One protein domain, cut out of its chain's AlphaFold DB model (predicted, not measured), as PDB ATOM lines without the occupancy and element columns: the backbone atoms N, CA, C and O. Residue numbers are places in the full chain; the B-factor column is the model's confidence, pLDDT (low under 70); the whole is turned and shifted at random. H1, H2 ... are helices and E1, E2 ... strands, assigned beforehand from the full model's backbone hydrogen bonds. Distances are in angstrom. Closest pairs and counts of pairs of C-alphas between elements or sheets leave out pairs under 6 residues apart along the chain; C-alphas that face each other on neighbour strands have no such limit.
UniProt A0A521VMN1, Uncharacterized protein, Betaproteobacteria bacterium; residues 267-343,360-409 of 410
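Overview. This is residues 267 to 343 and 360 to 409 of the 410 residues of an uncharacterized protein of Betaproteobacteria bacterium (UniProt A0A521VMN1). A twisted sheet of five short strands, E3, E2, E5, E6 and E7, has two helices over one of its faces: H2 runs across the strands and H3 crosses it at a steep angle. On the other side of the sheet lies a small ribbon of two strands, E1 and E4, while the short helix H1 is near H2 and away from the sheet. The printed part has 127 residues, with the order E1 E2 E3 E4 E5 E6 H1 H2 E7 H3 along the chain; the large sheet is mixed, the small one antiparallel, and the class is mixed, helices and strands. The whole is compact, with a radius of gyration of the C-alphas of 14.3 A, and the C-alphas span 43 by 37 by 28 A.

Arrangement. E1, residues 275 to 278, is the antiparallel neighbour of E4, residues 305 to 308, with N 275 and O 308 within hydrogen-bond range at 2.8 A. E2, residues 283 to 286, and E3, residues 292 to 294, form a hairpin, with N 284 and O 293 at 2.8 A. E5, residues 314 to 318, is antiparallel to E2, with N 285 and O 316 at 2.8 A. The closest C-alphas of E1 and E5 are those of Val 277 and Ala 317, 7.1 A apart. E6, residues 331 to 334, forms a hairpin with E5, and N 317 and O 333 are 2.8 A apart. E7, residues 383 to 385, is the parallel neighbour of E6, with N 385 and O 332 at 2.8 A. The sheet runs E3 E2 E5 E6 E7, with E3 and E7 as edge strands, and from edge to edge its strands' lines turn by 98 degrees. H1, residues 360 to 363, is not on this sheet and is close to H2, residues 365 to 379, but not clearly touching it; their closest C-alphas, of Arg 360 and Tyr 368, are 5.9 A apart. H2 is on the sheet at a height of 9.5 A, over E3 and E2 and only just over E5 and E6, with 3 C-alphas falling on each of these two. It runs across the strands, at 71 degrees to E2 on the local plane, and the C-alphas of Ile 292 and Trp 370 are the closest of E3 and H2, at 5.6 A. H3, residues 389 to 407, lies on the same face at a height of 9.3 A, over E7 and slantwise to the strands, at 51 degrees to E7 on the local plane. These are two layers, helices on one face of a sheet. H3 touches H2 with residues 398 to 406 alone, at a steep tilt of 55 degrees, opposite ways; their closest C-alphas, of Cys 371 and Ala 402, are 4.9 A apart. In H2 and H3 every O i to N i+4 pair is within hydrogen-bond range; H1 is too short for such a pair.

Along the chain. E1 begins at C-alpha 275, (32.653, 3.905, 28.478), and is 10.3 A long. E2 measures 10.2 A, E3 7.0 A, E4 10.3 A, E5 11.0 A and E6 9.5 A. H1 measures 5.7 A. H2 is 20.9 A long, from C-alpha 365 at (31.053, 25.964, 28.779). E7 measures 6.7 A. H3 is 26.4 A long and ends at C-alpha 407, (44.843, 32.091, 22.277).

Size, cuts and confidence. The two C-alphas farthest apart, of Val 301 and Asn 408, are 43.4 A apart. Residues 344 to 359 are not printed, and C-alphas 343 and 360 are 20.3 A apart across this cut. The link from E5 to E6, residues 319 to 330, is long. The mean pLDDT of the printed part is 82.3; residues 267 to 273, 298 to 302, 321 to 329, 360 to 363 and 408 to 409 are under 70.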
ATOM      1  N   ALA A 267      17.432   9.430  29.940       56.53
ATOM      2  CA  ALA A 267      17.638  10.779  29.408       56.53
ATOM      3  C   ALA A 267      18.707  10.858  28.300       56.53
ATOM      4  O   ALA A 267      18.847  11.897  27.657       56.53
ATOM      5  N   VAL A 268      19.481   9.791  28.100       54.38
ATOM      6  CA  VAL A 268      20.533   9.700  27.088       54.38
ATOM      7  C   VAL A 268      19.974   8.918  25.896       54.38
ATOM      8  O   VAL A 268      19.297   7.909  26.082       54.38
ATOM      9  N   GLN A 269      20.195   9.415  24.674       56.94
ATOM     10  CA  GLN A 269      19.724   8.768  23.441       56.94
ATOM     11  C   GLN A 269      20.176   7.298  23.381       56.94
ATOM     12  O   GLN A 269      21.268   6.966  23.842       56.94
ATOM     13  N   SER A 270      19.337   6.434  22.796       51.72
ATOM     14  CA  SER A 270      19.438   4.961  22.807       51.72
ATOM     15  C   SER A 270      20.763   4.369  22.313       51.72
ATOM     16  O   SER A 270      21.020   3.192  22.552       51.72
ATOM     17  N   ASP A 271      21.611   5.167  21.667       60.06
ATOM     18  CA  ASP A 271      22.796   4.694  20.951       60.06
ATOM     19  C   ASP A 271      24.115   4.940  21.702       60.06
ATOM     20  O   ASP A 271      25.191   4.581  21.214       60.06
ATOM     21  N   THR A 272      24.086   5.534  22.903       63.78
ATOM     22  CA  THR A 272      25.325   5.775  23.662       63.78
ATOM     23  C   THR A 272      25.878   4.491  24.267       63.78
ATOM     24  O   THR A 272      25.250   3.866  25.125       63.78
ATOM     25  N   ARG A 273      27.097   4.123  23.862       69.62
ATOM     26  CA  ARG A 273      27.825   2.984  24.431       69.62
ATOM     27  C   ARG A 273      28.442   3.363  25.785       69.62
ATOM     28  O   ARG A 273      29.041   4.436  25.893       69.62
ATOM     29  N   PRO A 274      28.355   2.493  26.807       80.19
ATOM     30  CA  PRO A 274      29.041   2.730  28.069       80.19
ATOM     31  C   PRO A 274      30.551   2.795  27.839       80.19
ATOM     32  O   PRO A 274      31.130   1.956  27.151       80.19
ATOM     33  N   THR A 275      31.196   3.781  28.452       83.00
ATOM     34  CA  THR A 275      32.653   3.905  28.478       83.00
ATOM     35  C   THR A 275      33.140   3.668  29.900       83.00
ATOM     36  O   THR A 275      32.765   4.393  30.821       83.00
ATOM     37  N   ILE A 276      33.978   2.646  30.077       85.44
ATOM     38  CA  ILE A 276      34.572   2.288  31.367       85.44
ATOM     39  C   ILE A 276      36.003   2.820  31.407       85.44
ATOM     40  O   ILE A 276      36.807   2.517  30.529       85.44
ATOM     41  N   VAL A 277      36.334   3.597  32.437       86.56
ATOM     42  CA  VAL A 277      37.686   4.140  32.638       86.56
ATOM     43  C   VAL A 277      38.134   4.002  34.082       86.56
ATOM     44  O   VAL A 277      37.321   3.941  35.004       86.56
ATOM     45  N   ALA A 278      39.446   3.981  34.301       87.00
ATOM     46  CA  ALA A 278      40.011   3.984  35.644       87.00
ATOM     47  C   ALA A 278      39.605   5.254  36.414       87.00
ATOM     48  O   ALA A 278      39.601   6.355  35.858       87.00
ATOM     49  N   VAL A 279      39.357   5.131  37.721       86.12
ATOM     50  CA  VAL A 279      39.039   6.276  38.603       86.12
ATOM     51  C   VAL A 279      40.177   7.308  38.651       86.12
ATOM     52  O   VAL A 279      39.957   8.480  38.959       86.12
ATOM     53  N   SER A 280      41.402   6.915  38.289       86.31
ATOM     54  CA  SER A 280      42.536   7.830  38.107       86.31
ATOM     55  C   SER A 280      42.382   8.780  36.913       86.31
ATOM     56  O   SER A 280      43.008   9.844  36.903       86.31
ATOM     57  N   ASN A 281      41.553   8.423  35.927       91.38
ATOM     58  CA  ASN A 281      41.386   9.097  34.641       91.38
ATOM     59  C   ASN A 281      39.899   9.361  34.311       91.38
ATOM     60  O   ASN A 281      39.427   8.961  33.251       91.38
ATOM     61  N   PRO A 282      39.146  10.051  35.186       91.62
ATOM     62  CA  PRO A 282      37.696  10.147  35.058       91.62
ATOM     63  C   PRO A 282      37.228  11.180  34.020       91.62
ATOM     64  O   PRO A 282      36.033  11.364  33.854       91.62
ATOM     65  N   VAL A 283      38.118  11.933  33.366       93.62
ATOM     66  CA  VAL A 283      37.712  12.965  32.397       93.62
ATOM     67  C   VAL A 283      37.858  12.421  30.983       93.62
ATOM     68  O   VAL A 283      38.980  12.206  30.527       93.62
ATOM     69  N   LEU A 284      36.738  12.252  30.289       94.44
ATOM     70  CA  LEU A 284      36.660  11.814  28.898       94.44
ATOM     71  C   LEU A 284      36.737  13.014  27.954       94.44
ATOM     72  O   LEU A 284      36.125  14.050  28.209       94.44
ATOM     73  N   ILE A 285      37.485  12.877  26.863       95.50
ATOM     74  CA  ILE A 285      37.705  13.915  25.851       95.50
ATOM     75  C   ILE A 285      37.461  13.307  24.469       95.50
ATOM     76  O   ILE A 285      38.152  12.359  24.093       95.50
ATOM     77  N   GLY A 286      36.515  13.867  23.719       94.44
ATOM     78  CA  GLY A 286      36.256  13.536  22.317       94.44
ATOM     79  C   GLY A 286      37.096  14.361  21.339       94.44
ATOM     80  O   GLY A 286      37.904  15.213  21.741       94.44
ATOM     81  N   ALA A 287      36.908  14.093  20.046       93.94
ATOM     82  CA  ALA A 287      37.655  14.714  18.955       93.94
ATOM     83  C   ALA A 287      37.209  16.149  18.641       93.94
ATOM     84  O   ALA A 287      38.019  16.929  18.132       93.94
ATOM     85  N   LYS A 288      35.970  16.528  18.981       92.38
ATOM     86  CA  LYS A 288      35.437  17.878  18.760       92.38
ATOM     87  C   LYS A 288      35.574  18.758  20.008       92.38
ATOM     88  O   LYS A 288      35.375  18.310  21.140       92.38
ATOM     89  N   PRO A 289      35.862  20.061  19.850       91.12
ATOM     90  CA  PRO A 289      35.905  20.980  20.981       91.12
ATOM     91  C   PRO A 289      34.545  21.095  21.673       91.12
ATOM     92  O   PRO A 289      33.588  21.612  21.106       91.12
ATOM     93  N   GLY A 290      34.487  20.699  22.941       87.06
ATOM     94  CA  GLY A 290      33.245  20.674  23.717       87.06
ATOM     95  C   GLY A 290      32.760  19.272  24.058       87.06
ATOM     96  O   GLY A 290      31.991  19.140  25.004       87.06
ATOM     97  N   GLU A 291      33.297  18.249  23.390       92.62
ATOM     98  CA  GLU A 291      33.124  16.842  23.752       92.62
ATOM     99  C   GLU A 291      33.978  16.515  24.977       92.62
ATOM    100  O   GLU A 291      35.131  16.085  24.885       92.62
ATOM    101  N   ILE A 292      33.439  16.821  26.152       93.06
ATOM    102  CA  ILE A 292      34.062  16.526  27.436       93.06
ATOM    103  C   ILE A 292      33.005  16.045  28.417       93.06
ATOM    104  O   ILE A 292      31.978  16.695  28.603       93.06
ATOM    105  N   GLU A 293      33.305  14.948  29.098       90.38
ATOM    106  CA  GLU A 293      32.470  14.402  30.162       90.38
ATOM    107  C   GLU A 293      33.337  14.018  31.360       90.38
ATOM    108  O   GLU A 293      34.508  13.668  31.208       90.38
ATOM    109  N   VAL A 294      32.790  14.136  32.569       89.69
ATOM    110  CA  VAL A 294      33.480  13.740  33.799       89.69
ATOM    111  C   VAL A 294      32.722  12.575  34.411       89.69
ATOM    112  O   VAL A 294      31.627  12.759  34.938       89.69
ATOM    113  N   CYS A 295      33.329  11.394  34.380       85.88
ATOM    114  CA  CYS A 295      32.856  10.223  35.095       85.88
ATOM    115  C   CYS A 295      32.905  10.516  36.597       85.88
ATOM    116  O   CYS A 295      33.954  10.886  37.133       85.88
ATOM    117  N   VAL A 296      31.787  10.348  37.297       81.44
ATOM    118  CA  VAL A 296      31.749  10.509  38.753       81.44
ATOM    119  C   VAL A 296      32.027   9.145  39.383       81.44
ATOM    120  O   VAL A 296      31.226   8.228  39.201       81.44
ATOM    121  N   PRO A 297      33.149   8.966  40.107       76.44
ATOM    122  CA  PRO A 297      33.400   7.723  40.819       76.44
ATOM    123  C   PRO A 297      32.317   7.494  41.868       76.44
ATOM    124  O   PRO A 297      31.898   8.429  42.560       76.44
ATOM    125  N   ARG A 298      31.904   6.238  42.011       69.25
ATOM    126  CA  ARG A 298      31.046   5.811  43.111       69.25
ATOM    127  C   ARG A 298      31.753   6.074  44.440       69.25
ATOM    128  O   ARG A 298      32.926   5.746  44.597       69.25
ATOM    129  N   LYS A 299      31.052   6.725  45.370       68.19
ATOM    130  CA  LYS A 299      31.557   6.998  46.729       68.19
ATOM    131  C   LYS A 299      31.189   5.894  47.715       68.19
ATOM    132  O   LYS A 299      31.808   5.779  48.760       68.19
ATOM    133  N   ASP A 300      30.160   5.137  47.373       56.69
ATOM    134  CA  ASP A 300      29.552   4.079  48.164       56.69
ATOM    135  C   ASP A 300      30.272   2.735  48.014       56.69
ATOM    136  O   ASP A 300      30.238   1.922  48.929       56.69
ATOM    137  N   VAL A 301      30.967   2.513  46.893       58.41
ATOM    138  CA  VAL A 301      31.780   1.313  46.670       58.41
ATOM    139  C   VAL A 301      33.174   1.723  46.196       58.41
ATOM    140  O   VAL A 301      33.281   2.410  45.174       58.41
ATOM    141  N   PRO A 302      34.253   1.288  46.877       66.62
ATOM    142  CA  PRO A 302      35.611   1.455  46.381       66.62
ATOM    143  C   PRO A 302      35.778   0.665  45.075       66.62
ATOM    144  O   PRO A 302      35.969  -0.546  45.081       66.62
ATOM    145  N   SER A 303      35.686   1.348  43.936       73.69
ATOM    146  CA  SER A 303      35.919   0.761  42.614       73.69
ATOM    147  C   SER A 303      37.171   1.363  41.987       73.69
ATOM    148  O   SER A 303      37.375   2.576  42.016       73.69
ATOM    149  N   GLY A 304      38.003   0.520  41.369       79.94
ATOM    150  CA  GLY A 304      39.134   0.977  40.552       79.94
ATOM    151  C   GLY A 304      38.703   1.634  39.234       79.94
ATOM    152  O   GLY A 304      39.503   2.317  38.591       79.94
ATOM    153  N   SER A 305      37.436   1.472  38.842       82.94
ATOM    154  CA  SER A 305      36.863   1.975  37.593       82.94
ATOM    155  C   SER A 305      35.577   2.781  37.809       82.94
ATOM    156  O   SER A 305      34.890   2.659  38.825       82.94
ATOM    157  N   CYS A 306      35.254   3.626  36.838       82.56
ATOM    158  CA  CYS A 306      34.015   4.387  36.754       82.56
ATOM    159  C   CYS A 306      33.449   4.290  35.333       82.56
ATOM    160  O   CYS A 306      34.195   4.099  34.371       82.56
ATOM    161  N   VAL A 307      32.127   4.398  35.222       83.75
ATOM    162  CA  VAL A 307      31.388   4.254  33.963       83.75
ATOM    163  C   VAL A 307      30.739   5.589  33.616       83.75
ATOM    164  O   VAL A 307      30.218   6.267  34.502       83.75
ATOM    165  N   ALA A 308      30.770   5.956  32.340       83.62
ATOM    166  CA  ALA A 308      30.043   7.095  31.789       83.62
ATOM    167  C   ALA A 308      29.330   6.719  30.488       83.62
ATOM    168  O   ALA A 308      29.658   5.709  29.860       83.62
ATOM    169  N   PHE A 309      28.374   7.555  30.085       83.94
ATOM    170  CA  PHE A 309      27.568   7.380  28.875       83.94
ATOM    171  C   PHE A 309      27.681   8.624  27.995       83.94
ATOM    172  O   PHE A 309      26.712   9.376  27.851       83.94
ATOM    173  N   PRO A 310      28.874   8.871  27.431       84.81
ATOM    174  CA  PRO A 310      29.097  10.050  26.624       84.81
ATOM    175  C   PRO A 310      28.234  10.023  25.369       84.81
ATOM    176  O   PRO A 310      28.110   9.011  24.684       84.81
ATOM    177  N   THR A 311      27.672  11.186  25.044       84.69
ATOM    178  CA  THR A 311      26.925  11.438  23.797       84.69
ATOM    179  C   THR A 311      27.837  11.582  22.573       84.69
ATOM    180  O   THR A 311      27.385  11.931  21.487       84.69
ATOM    181  N   PHE A 312      29.133  11.324  22.750       88.12
ATOM    182  CA  PHE A 312      30.184  11.398  21.746       88.12
ATOM    183  C   PHE A 312      31.129  10.206  21.911       88.12
ATOM    184  O   PHE A 312      31.167   9.584  22.971       88.12
ATOM    185  N   GLU A 313      31.934   9.915  20.891       90.94
ATOM    186  CA  GLU A 313      32.944   8.857  20.946       90.94
ATOM    187  C   GLU A 313      34.216   9.364  21.658       90.94
ATOM    188  O   GLU A 313      34.921  10.230  21.120       90.94
ATOM    189  N   PRO A 314      34.540   8.885  22.874       93.19
ATOM    190  CA  PRO A 314      35.697   9.378  23.611       93.19
ATOM    191  C   PRO A 314      36.999   8.918  22.970       93.19
ATOM    192  O   PRO A 314      37.151   7.750  22.632       93.19
ATOM    193  N   VAL A 315      37.978   9.814  22.877       95.38
ATOM    194  CA  VAL A 315      39.324   9.500  22.378       95.38
ATOM    195  C   VAL A 315      40.306   9.353  23.538       95.38
ATOM    196  O   VAL A 315      41.092   8.405  23.575       95.38
ATOM    197  N   TRP A 316      40.243  10.259  24.520       95.88
ATOM    198  CA  TRP A 316      41.180  10.293  25.646       95.88
ATOM    199  C   TRP A 316      40.487  10.234  27.005       95.88
ATOM    200  O   TRP A 316      39.453  10.866  27.205       95.88
ATOM    201  N   ALA A 317      41.139   9.581  27.968       94.94
ATOM    202  CA  ALA A 317      40.813   9.638  29.387       94.94
ATOM    203  C   ALA A 317      41.952  10.304  30.177       94.94
ATOM    204  O   ALA A 317      43.106   9.856  30.151       94.94
ATOM    205  N   ILE A 318      41.653  11.380  30.910       93.31
ATOM    206  CA  ILE A 318      42.647  12.174  31.649       93.31
ATOM    207  C   ILE A 318      42.278  12.365  33.131       93.31
ATOM    208  O   ILE A 318      41.103  12.310  33.498       93.31
ATOM    209  N   PRO A 319      43.258  12.614  34.021       90.19
ATOM    210  CA  PRO A 319      42.986  12.794  35.448       90.19
ATOM    211  C   PRO A 319      42.205  14.079  35.769       90.19
ATOM    212  O   PRO A 319      42.604  15.166  35.343       90.19
ATOM    213  N   ALA A 320      41.160  13.992  36.608       79.94
ATOM    214  CA  ALA A 320      40.420  15.164  37.106       79.94
ATOM    215  C   ALA A 320      41.233  15.974  38.123       79.94
ATOM    216  O   ALA A 320      41.361  17.199  38.023       79.94
ATOM    217  N   SER A 321      41.829  15.292  39.109       67.44
ATOM    218  CA  SER A 321      42.638  15.937  40.141       67.44
ATOM    219  C   SER A 321      44.055  16.164  39.640       67.44
ATOM    220  O   SER A 321      45.017  15.466  39.963       67.44
ATOM    221  N   LEU A 322      44.201  17.250  38.906       57.97
ATOM    222  CA  LEU A 322      45.469  17.825  38.510       57.97
ATOM    223  C   LEU A 322      46.235  18.449  39.713       57.97
ATOM    224  O   LEU A 322      46.957  19.426  39.543       57.97
ATOM    225  N   ARG A 323      46.111  17.916  40.931       49.19
ATOM    226  CA  ARG A 323      46.856  18.360  42.123       49.19
ATOM    227  C   ARG A 323      47.672  17.252  42.796       49.19
ATOM    228  O   ARG A 323      48.496  17.578  43.641       49.19
ATOM    229  N   ARG A 324      47.521  15.977  42.404       50.25
ATOM    230  CA  ARG A 324      48.417  14.917  42.895       50.25
ATOM    231  C   ARG A 324      49.844  15.194  42.397       50.25
ATOM    232  O   ARG A 324      50.058  15.416  41.205       50.25
ATOM    233  N   ARG A 325      50.792  15.248  43.341       44.31
ATOM    234  CA  ARG A 325      52.218  15.582  43.137       44.31
ATOM    235  C   ARG A 325      52.977  14.478  42.390       44.31
ATOM    236  O   ARG A 325      54.081  14.720  41.910       44.31
ATOM    237  N   ASP A 326      52.373  13.300  42.258       56.66
ATOM    238  CA  ASP A 326      52.996  12.156  41.613       56.66
ATOM    239  C   ASP A 326      52.878  12.215  40.081       56.66
ATOM    240  O   ASP A 326      51.897  11.797  39.461       56.66
ATOM    241  N   LYS A 327      53.921  12.774  39.463       57.53
ATOM    242  CA  LYS A 327      54.108  12.798  38.007       57.53
ATOM    243  C   LYS A 327      54.465  11.414  37.442       57.53
ATOM    244  O   LYS A 327      54.352  11.220  36.233       57.53
ATOM    245  N   ARG A 328      54.920  10.464  38.274       57.56
ATOM    246  CA  ARG A 328      55.367   9.143  37.813       57.56
ATOM    247  C   ARG A 328      54.185   8.218  37.529       57.56
ATOM    248  O   ARG A 328      54.288   7.481  36.555       57.56
ATOM    249  N   GLY A 329      53.064   8.340  38.245       65.00
ATOM    250  CA  GLY A 329      51.865   7.512  38.031       65.00
ATOM    251  C   GLY A 329      50.813   8.061  37.054       65.00
ATOM    252  O   GLY A 329      50.163   7.290  36.358       65.00
ATOM    253  N   ALA A 330      50.636   9.383  36.944       77.81
ATOM    254  CA  ALA A 330      49.554   9.947  36.127       77.81
ATOM    255  C   ALA A 330      49.870   9.930  34.613       77.81
ATOM    256  O   ALA A 330      50.941  10.379  34.184       77.81
ATOM    257  N   ARG A 331      48.927   9.450  33.793       87.50
ATOM    258  CA  ARG A 331      49.032   9.365  32.321       87.50
ATOM    259  C   ARG A 331      47.790   9.917  31.633       87.50
ATOM    260  O   ARG A 331      46.751  10.073  32.269       87.50
ATOM    261  N   VAL A 332      47.915  10.235  30.348       91.38
ATOM    262  CA  VAL A 332      46.785  10.502  29.444       91.38
ATOM    263  C   VAL A 332      46.530   9.221  28.663       91.38
ATOM    264  O   VAL A 332      47.402   8.795  27.923       91.38
ATOM    265  N   ILE A 333      45.382   8.582  28.850       93.75
ATOM    266  CA  ILE A 333      45.136   7.249  28.292       93.75
ATOM    267  C   ILE A 333      44.364   7.402  26.984       93.75
ATOM    268  O   ILE A 333      43.344   8.092  26.960       93.75
ATOM    269  N   LEU A 334      44.856   6.793  25.907       94.19
ATOM    270  CA  LEU A 334      44.096   6.637  24.670       94.19
ATOM    271  C   LEU A 334      43.086   5.500  24.871       94.19
ATOM    272  O   LEU A 334      43.487   4.367  25.119       94.19
ATOM    273  N   ILE A 335      41.791   5.808  24.792       92.50
ATOM    274  CA  ILE A 335      40.700   4.849  25.053       92.50
ATOM    275  C   ILE A 335      39.810   4.590  23.833       92.50
ATOM    276  O   ILE A 335      39.016   3.656  23.850       92.50
ATOM    277  N   GLY A 336      39.934   5.411  22.790       89.62
ATOM    278  CA  GLY A 336      39.133   5.317  21.572       89.62
ATOM    279  C   GLY A 336      39.976   5.346  20.299       89.62
ATOM    280  O   GLY A 336      41.202   5.191  20.357       89.62
ATOM    281  N   PRO A 337      39.344   5.539  19.128       88.50
ATOM    282  CA  PRO A 337      40.049   5.520  17.855       88.50
ATOM    283  C   PRO A 337      41.078   6.653  17.780       88.50
ATOM    284  O   PRO A 337      40.889   7.727  18.353       88.50
ATOM    285  N   GLN A 338      42.159   6.447  17.020       88.50
ATOM    286  CA  GLN A 338      43.200   7.456  16.787       88.50
ATOM    287  C   GLN A 338      42.714   8.571  15.843       88.50
ATOM    288  O   GLN A 338      43.253   8.776  14.756       88.50
ATOM    289  N   ARG A 339      41.665   9.294  16.245       87.50
ATOM    290  CA  ARG A 339      41.076  10.382  15.465       87.50
ATOM    291  C   ARG A 339      41.738  11.718  15.805       87.50
ATOM    292  O   ARG A 339      41.773  12.100  16.985       87.50
ATOM    293  N   PRO A 340      42.280  12.445  14.807       87.44
ATOM    294  CA  PRO A 340      42.779  13.799  15.016       87.44
ATOM    295  C   PRO A 340      41.636  14.730  15.431       87.44
ATOM    296  O   PRO A 340      40.465  14.411  15.250       87.44
ATOM    297  N   VAL A 341      41.986  15.885  16.004       86.62
ATOM    298  CA  VAL A 341      40.984  16.897  16.366       86.62
ATOM    299  C   VAL A 341      40.236  17.325  15.114       86.62
ATOM    300  O   VAL A 341      40.862  17.761  14.145       86.62
ATOM    301  N   GLU A 342      38.913  17.241  15.152       85.50
ATOM    302  CA  GLU A 342      38.084  17.661  14.035       85.50
ATOM    303  C   GLU A 342      38.041  19.189  13.977       85.50
ATOM    304  O   GLU A 342      37.664  19.881  14.926       85.50
ATOM    305  N   THR A 343      38.483  19.726  12.844       73.62
ATOM    306  CA  THR A 343      38.558  21.165  12.570       73.62
ATOM    307  C   THR A 343      37.266  21.747  12.012       73.62
ATOM    308  O   THR A 343      37.294  22.886  11.543       73.62
ATOM    309  N   ARG A 360      35.142  32.101  29.619       58.66
ATOM    310  CA  ARG A 360      34.106  31.065  29.761       58.66
ATOM    311  C   ARG A 360      32.862  31.348  28.910       58.66
ATOM    312  O   ARG A 360      32.309  30.417  28.342       58.66
ATOM    313  N   ARG A 361      32.441  32.614  28.793       60.25
ATOM    314  CA  ARG A 361      31.300  33.019  27.947       60.25
ATOM    315  C   ARG A 361      31.662  33.073  26.474       60.25
ATOM    316  O   ARG A 361      30.822  32.769  25.645       60.25
ATOM    317  N   ALA A 362      32.909  33.419  26.158       59.28
ATOM    318  CA  ALA A 362      33.350  33.423  24.776       59.28
ATOM    319  C   ALA A 362      33.286  32.000  24.197       59.28
ATOM    320  O   ALA A 362      32.634  31.788  23.180       59.28
ATOM    321  N   LEU A 363      33.999  31.030  24.786       62.78
ATOM    322  CA  LEU A 363      34.203  29.692  24.195       62.78
ATOM    323  C   LEU A 363      32.995  28.754  24.306       62.78
ATOM    324  O   LEU A 363      32.970  27.751  23.614       62.78
ATOM    325  N   GLY A 364      32.008  29.065  25.144       77.81
ATOM    326  CA  GLY A 364      31.024  28.078  25.578       77.81
ATOM    327  C   GLY A 364      31.587  27.198  26.701       77.81
ATOM    328  O   GLY A 364      32.799  27.006  26.838       77.81
ATOM    329  N   LEU A 365      30.695  26.701  27.562       79.81
ATOM    330  CA  LEU A 365      31.053  25.964  28.779       79.81
ATOM    331  C   LEU A 365      31.851  24.686  28.482       79.81
ATOM    332  O   LEU A 365      32.903  24.482  29.095       79.81
ATOM    333  N   GLY A 366      31.385  23.883  27.519       83.88
ATOM    334  CA  GLY A 366      32.026  22.633  27.106       83.88
ATOM    335  C   GLY A 366      33.405  22.864  26.494       83.88
ATOM    336  O   GLY A 366      34.394  22.323  26.979       83.88
ATOM    337  N   THR A 367      33.519  23.734  25.487       88.31
ATOM    338  CA  THR A 367      34.800  24.023  24.816       88.31
ATOM    339  C   THR A 367      35.828  24.622  25.777       88.31
ATOM    340  O   THR A 367      37.010  24.279  25.723       88.31
ATOM    341  N   TYR A 368      35.397  25.474  26.715       87.12
ATOM    342  CA  TYR A 368      36.278  25.976  27.769       87.12
ATOM    343  C   TYR A 368      36.802  24.845  28.666       87.12
ATOM    344  O   TYR A 368      38.000  24.810  28.960       87.12
ATOM    345  N   ALA A 369      35.928  23.933  29.102       87.44
ATOM    346  CA  ALA A 369      36.310  22.789  29.926       87.44
ATOM    347  C   ALA A 369      37.253  21.837  29.167       87.44
ATOM    348  O   ALA A 369      38.305  21.483  29.700       87.44
ATOM    349  N   TRP A 370      36.952  21.543  27.900       93.56
ATOM    350  CA  TRP A 370      37.780  20.756  26.983       93.56
ATOM    351  C   TRP A 370      39.200  21.333  26.864       93.56
ATOM    352  O   TRP A 370      40.185  20.668  27.201       93.56
ATOM    353  N   CYS A 371      39.328  22.621  26.509       91.94
ATOM    354  CA  CYS A 371      40.637  23.269  26.394       91.94
ATOM    355  C   CYS A 371      41.374  23.308  27.738       91.94
ATOM    356  O   CYS A 371      42.580  23.053  27.799       91.94
ATOM    357  N   ARG A 372      40.670  23.635  28.830       91.62
ATOM    358  CA  ARG A 372      41.267  23.737  30.165       91.62
ATOM    359  C   ARG A 372      41.880  22.406  30.588       91.62
ATOM    360  O   ARG A 372      43.010  22.417  31.081       91.62
ATOM    361  N   SER A 373      41.171  21.297  30.399       91.56
ATOM    362  CA  SER A 373      41.628  19.970  30.818       91.56
ATOM    363  C   SER A 373      42.844  19.509  30.006       91.56
ATOM    364  O   SER A 373      43.860  19.138  30.599       91.56
ATOM    365  N   ILE A 374      42.826  19.673  28.675       93.19
ATOM    366  CA  ILE A 374      43.967  19.344  27.796       93.19
ATOM    367  C   ILE A 374      45.207  20.174  28.143       93.19
ATOM    368  O   ILE A 374      46.307  19.641  28.326       93.19
ATOM    369  N   LEU A 375      45.058  21.494  28.277       92.44
ATOM    370  CA  LEU A 375      46.182  22.382  28.581       92.44
ATOM    371  C   LEU A 375      46.722  22.168  29.995       92.44
ATOM    372  O   LEU A 375      47.913  22.357  30.243       92.44
ATOM    373  N   ALA A 376      45.868  21.804  30.948       89.62
ATOM    374  CA  ALA A 376      46.294  21.536  32.312       89.62
ATOM    375  C   ALA A 376      47.015  20.178  32.438       89.62
ATOM    376  O   ALA A 376      48.002  20.104  33.175       89.62
ATOM    377  N   ALA A 377      46.617  19.157  31.670       89.38
ATOM    378  CA  ALA A 377      47.386  17.921  31.500       89.38
ATOM    379  C   ALA A 377      48.742  18.192  30.815       89.38
ATOM    380  O   ALA A 377      49.789  17.757  31.299       89.38
ATOM    381  N   GLY A 378      48.747  19.008  29.754       88.12
ATOM    382  CA  GLY A 378      49.960  19.408  29.038       88.12
ATOM    383  C   GLY A 378      50.960  20.187  29.900       88.12
ATOM    384  O   GLY A 378      52.144  19.863  29.894       88.12
ATOM    385  N   ARG A 379      50.500  21.168  30.692       88.38
ATOM    386  CA  ARG A 379      51.350  21.928  31.637       88.38
ATOM    387  C   ARG A 379      51.990  21.050  32.709       88.38
ATOM    388  O   ARG A 379      53.036  21.406  33.236       88.38
ATOM    389  N   LYS A 380      51.368  19.918  33.036       83.50
ATOM    390  CA  LYS A 380      51.931  18.948  33.977       83.50
ATOM    391  C   LYS A 380      52.971  18.013  33.379       83.50
ATOM    392  O   LYS A 380      53.610  17.295  34.142       83.50
ATOM    393  N   GLY A 381      53.120  18.008  32.056       86.44
ATOM    394  CA  GLY A 381      53.975  17.053  31.365       86.44
ATOM    395  C   GLY A 381      53.442  15.622  31.419       86.44
ATOM    396  O   GLY A 381      54.242  14.693  31.405       86.44
ATOM    397  N   LEU A 382      52.115  15.428  31.517       88.75
ATOM    398  CA  LEU A 382      51.542  14.082  31.467       88.75
ATOM    399  C   LEU A 382      51.833  13.449  30.102       88.75
ATOM    400  O   LEU A 382      51.549  14.054  29.061       88.75
ATOM    401  N   GLN A 383      52.405  12.249  30.140       90.00
ATOM    402  CA  GLN A 383      52.712  11.461  28.952       90.00
ATOM    403  C   GLN A 383      51.496  10.625  28.542       90.00
ATOM    404  O   GLN A 383      50.753  10.183  29.430       90.00
ATOM    405  N   PRO A 384      51.279  10.427  27.232       92.00
ATOM    406  CA  PRO A 384      50.246   9.530  26.758       92.00
ATOM    407  C   PRO A 384      50.609   8.066  27.028       92.00
ATOM    408  O   PRO A 384      51.783   7.720  27.185       92.00
ATOM    409  N   ASP A 385      49.581   7.233  27.089       90.25
ATOM    410  CA  ASP A 385      49.650   5.789  27.258       90.25
ATOM    411  C   ASP A 385      48.659   5.135  26.275       90.25
ATOM    412  O   ASP A 385      47.494   5.553  26.259       90.25
ATOM    413  N   PRO A 386      49.084   4.179  25.425       88.88
ATOM    414  CA  PRO A 386      50.436   3.623  25.313       88.88
ATOM    415  C   PRO A 386      51.484   4.592  24.731       88.88
ATOM    416  O   PRO A 386      51.171   5.547  24.013       88.88
ATOM    417  N   ARG A 387      52.763   4.354  25.057       86.50
ATOM    418  CA  ARG A 387      53.905   5.177  24.610       86.50
ATOM    419  C   ARG A 387      54.325   4.832  23.179       86.50
ATOM    420  O   ARG A 387      55.333   4.166  22.962       86.50
ATOM    421  N   HIS A 388      53.568   5.330  22.207       91.94
ATOM    422  CA  HIS A 388      53.924   5.268  20.789       91.94
ATOM    423  C   HIS A 388      54.072   6.665  20.188       91.94
ATOM    424  O   HIS A 388      53.354   7.597  20.556       91.94
ATOM    425  N   ARG A 389      54.980   6.802  19.213       91.19
ATOM    426  CA  ARG A 389      55.264   8.076  18.533       91.19
ATOM    427  C   ARG A 389      54.005   8.683  17.905       91.19
ATOM    428  O   ARG A 389      53.807   9.895  17.992       91.19
ATOM    429  N   ASP A 390      53.138   7.850  17.341       92.38
ATOM    430  CA  ASP A 390      51.903   8.294  16.687       92.38
ATOM    431  C   ASP A 390      50.877   8.813  17.699       92.38
ATOM    432  O   ASP A 390      50.287   9.874  17.503       92.38
ATOM    433  N   ILE A 391      50.765   8.157  18.855       92.31
ATOM    434  CA  ILE A 391      49.893   8.572  19.964       92.31
ATOM    435  C   ILE A 391      50.410   9.870  20.600       92.31
ATOM    436  O   ILE A 391      49.638  10.783  20.906       92.31
ATOM    437  N   GLU A 392      51.728  10.017  20.742       93.00
ATOM    438  CA  GLU A 392      52.334  11.279  21.168       93.00
ATOM    439  C   GLU A 392      52.067  12.421  20.190       93.00
ATOM    440  O   GLU A 392      51.794  13.549  20.617       93.00
ATOM    441  N   ASN A 393      52.153  12.154  18.887       94.12
ATOM    442  CA  ASN A 393      51.855  13.130  17.844       94.12
ATOM    443  C   ASN A 393      50.370  13.506  17.841       94.12
ATOM    444  O   ASN A 393      50.040  14.694  17.749       94.12
ATOM    445  N   LEU A 394      49.485  12.532  18.051       94.25
ATOM    446  CA  LEU A 394      48.058  12.764  18.219       94.25
ATOM    447  C   LEU A 394      47.804  13.680  19.423       94.25
ATOM    448  O   LEU A 394      47.220  14.753  19.278       94.25
ATOM    449  N   TRP A 395      48.358  13.360  20.595       95.56
ATOM    450  CA  TRP A 395      48.217  14.202  21.785       95.56
ATOM    451  C   TRP A 395      48.823  15.606  21.610       95.56
ATOM    452  O   TRP A 395      48.278  16.609  22.086       95.56
ATOM    453  N   LYS A 396      49.954  15.728  20.898       94.56
ATOM    454  CA  LYS A 396      50.539  17.029  20.526       94.56
ATOM    455  C   LYS A 396      49.579  17.848  19.660       94.56
ATOM    456  O   LYS A 396      49.497  19.061  19.872       94.56
ATOM    457  N   THR A 397      48.834  17.208  18.762       94.56
ATOM    458  CA  THR A 397      47.820  17.855  17.915       94.56
ATOM    459  C   THR A 397      46.677  18.421  18.757       94.56
ATOM    460  O   THR A 397      46.400  19.617  18.663       94.56
ATOM    461  N   TYR A 398      46.128  17.636  19.692       95.25
ATOM    462  CA  TYR A 398      45.110  18.100  20.652       95.25
ATOM    463  C   TYR A 398      45.594  19.297  21.480       95.25
ATOM    464  O   TYR A 398      44.904  20.312  21.593       95.25
ATOM    465  N   LYS A 399      46.828  19.241  22.002       94.81
ATOM    466  CA  LYS A 399      47.427  20.361  22.746       94.81
ATOM    467  C   LYS A 399      47.603  21.614  21.891       94.81
ATOM    468  O   LYS A 399      47.348  22.715  22.379       94.81
ATOM    469  N   ARG A 400      48.086  21.474  20.651       93.44
ATOM    470  CA  ARG A 400      48.289  22.606  19.734       93.44
ATOM    471  C   ARG A 400      46.950  23.268  19.425       93.44
ATOM    472  O   ARG A 400      46.840  24.482  19.557       93.44
ATOM    473  N   PHE A 401      45.928  22.469  19.134       92.69
ATOM    474  CA  PHE A 401      44.591  22.968  18.848       92.69
ATOM    475  C   PHE A 401      43.953  23.674  20.054       92.69
ATOM    476  O   PHE A 401      43.500  24.812  19.944       92.69
ATOM    477  N   ALA A 402      44.027  23.070  21.245       91.38
ATOM    478  CA  ALA A 402      43.553  23.696  22.479       91.38
ATOM    479  C   ALA A 402      44.262  25.032  22.772       91.38
ATOM    480  O   ALA A 402      43.620  25.970  23.241       91.38
ATOM    481  N   LYS A 403      45.566  25.159  22.472       90.88
ATOM    482  CA  LYS A 403      46.301  26.434  22.596       90.88
ATOM    483  C   LYS A 403      45.782  27.491  21.625       90.88
ATOM    484  O   LYS A 403      45.632  28.637  22.038       90.88
ATOM    485  N   VAL A 404      45.508  27.117  20.374       89.38
ATOM    486  CA  VAL A 404      44.965  28.029  19.356       89.38
ATOM    487  C   VAL A 404      43.589  28.539  19.782       89.38
ATOM    488  O   VAL A 404      43.387  29.748  19.841       89.38
ATOM    489  N   LEU A 405      42.677  27.655  20.202       86.00
ATOM    490  CA  LEU A 405      41.359  28.056  20.713       86.00
ATOM    491  C   LEU A 405      41.447  28.945  21.962       86.00
ATOM    492  O   LEU A 405      40.680  29.893  22.116       86.00
ATOM    493  N   TRP A 406      42.405  28.663  22.846       84.31
ATOM    494  CA  TRP A 406      42.638  29.453  24.054       84.31
ATOM    495  C   TRP A 406      43.291  30.817  23.769       84.31
ATOM    496  O   TRP A 406      43.107  31.760  24.542       84.31
ATOM    497  N   GLY A 407      44.075  30.913  22.689       75.12
ATOM    498  CA  GLY A 407      44.843  32.091  22.277       75.12
ATOM    499  C   GLY A 407      44.104  33.042  21.330       75.12
ATOM    500  O   GLY A 407      44.214  34.251  21.513       75.12
ATOM    501  N   ASN A 408      43.290  32.528  20.398       59.91
ATOM    502  CA  ASN A 408      42.593  33.281  19.334       59.91
ATOM    503  C   ASN A 408      41.505  34.265  19.820       59.91
ATOM    504  O   ASN A 408      40.714  34.766  19.022       59.91
ATOM    505  N   ARG A 409      41.421  34.543  21.125       53.84
ATOM    506  CA  ARG A 409      40.421  35.444  21.727       53.84
ATOM    507  C   ARG A 409      41.012  36.418  22.752       53.84
ATOM    508  O   ARG A 409      40.289  36.868  23.643       53.84
TER     509      ARG A 409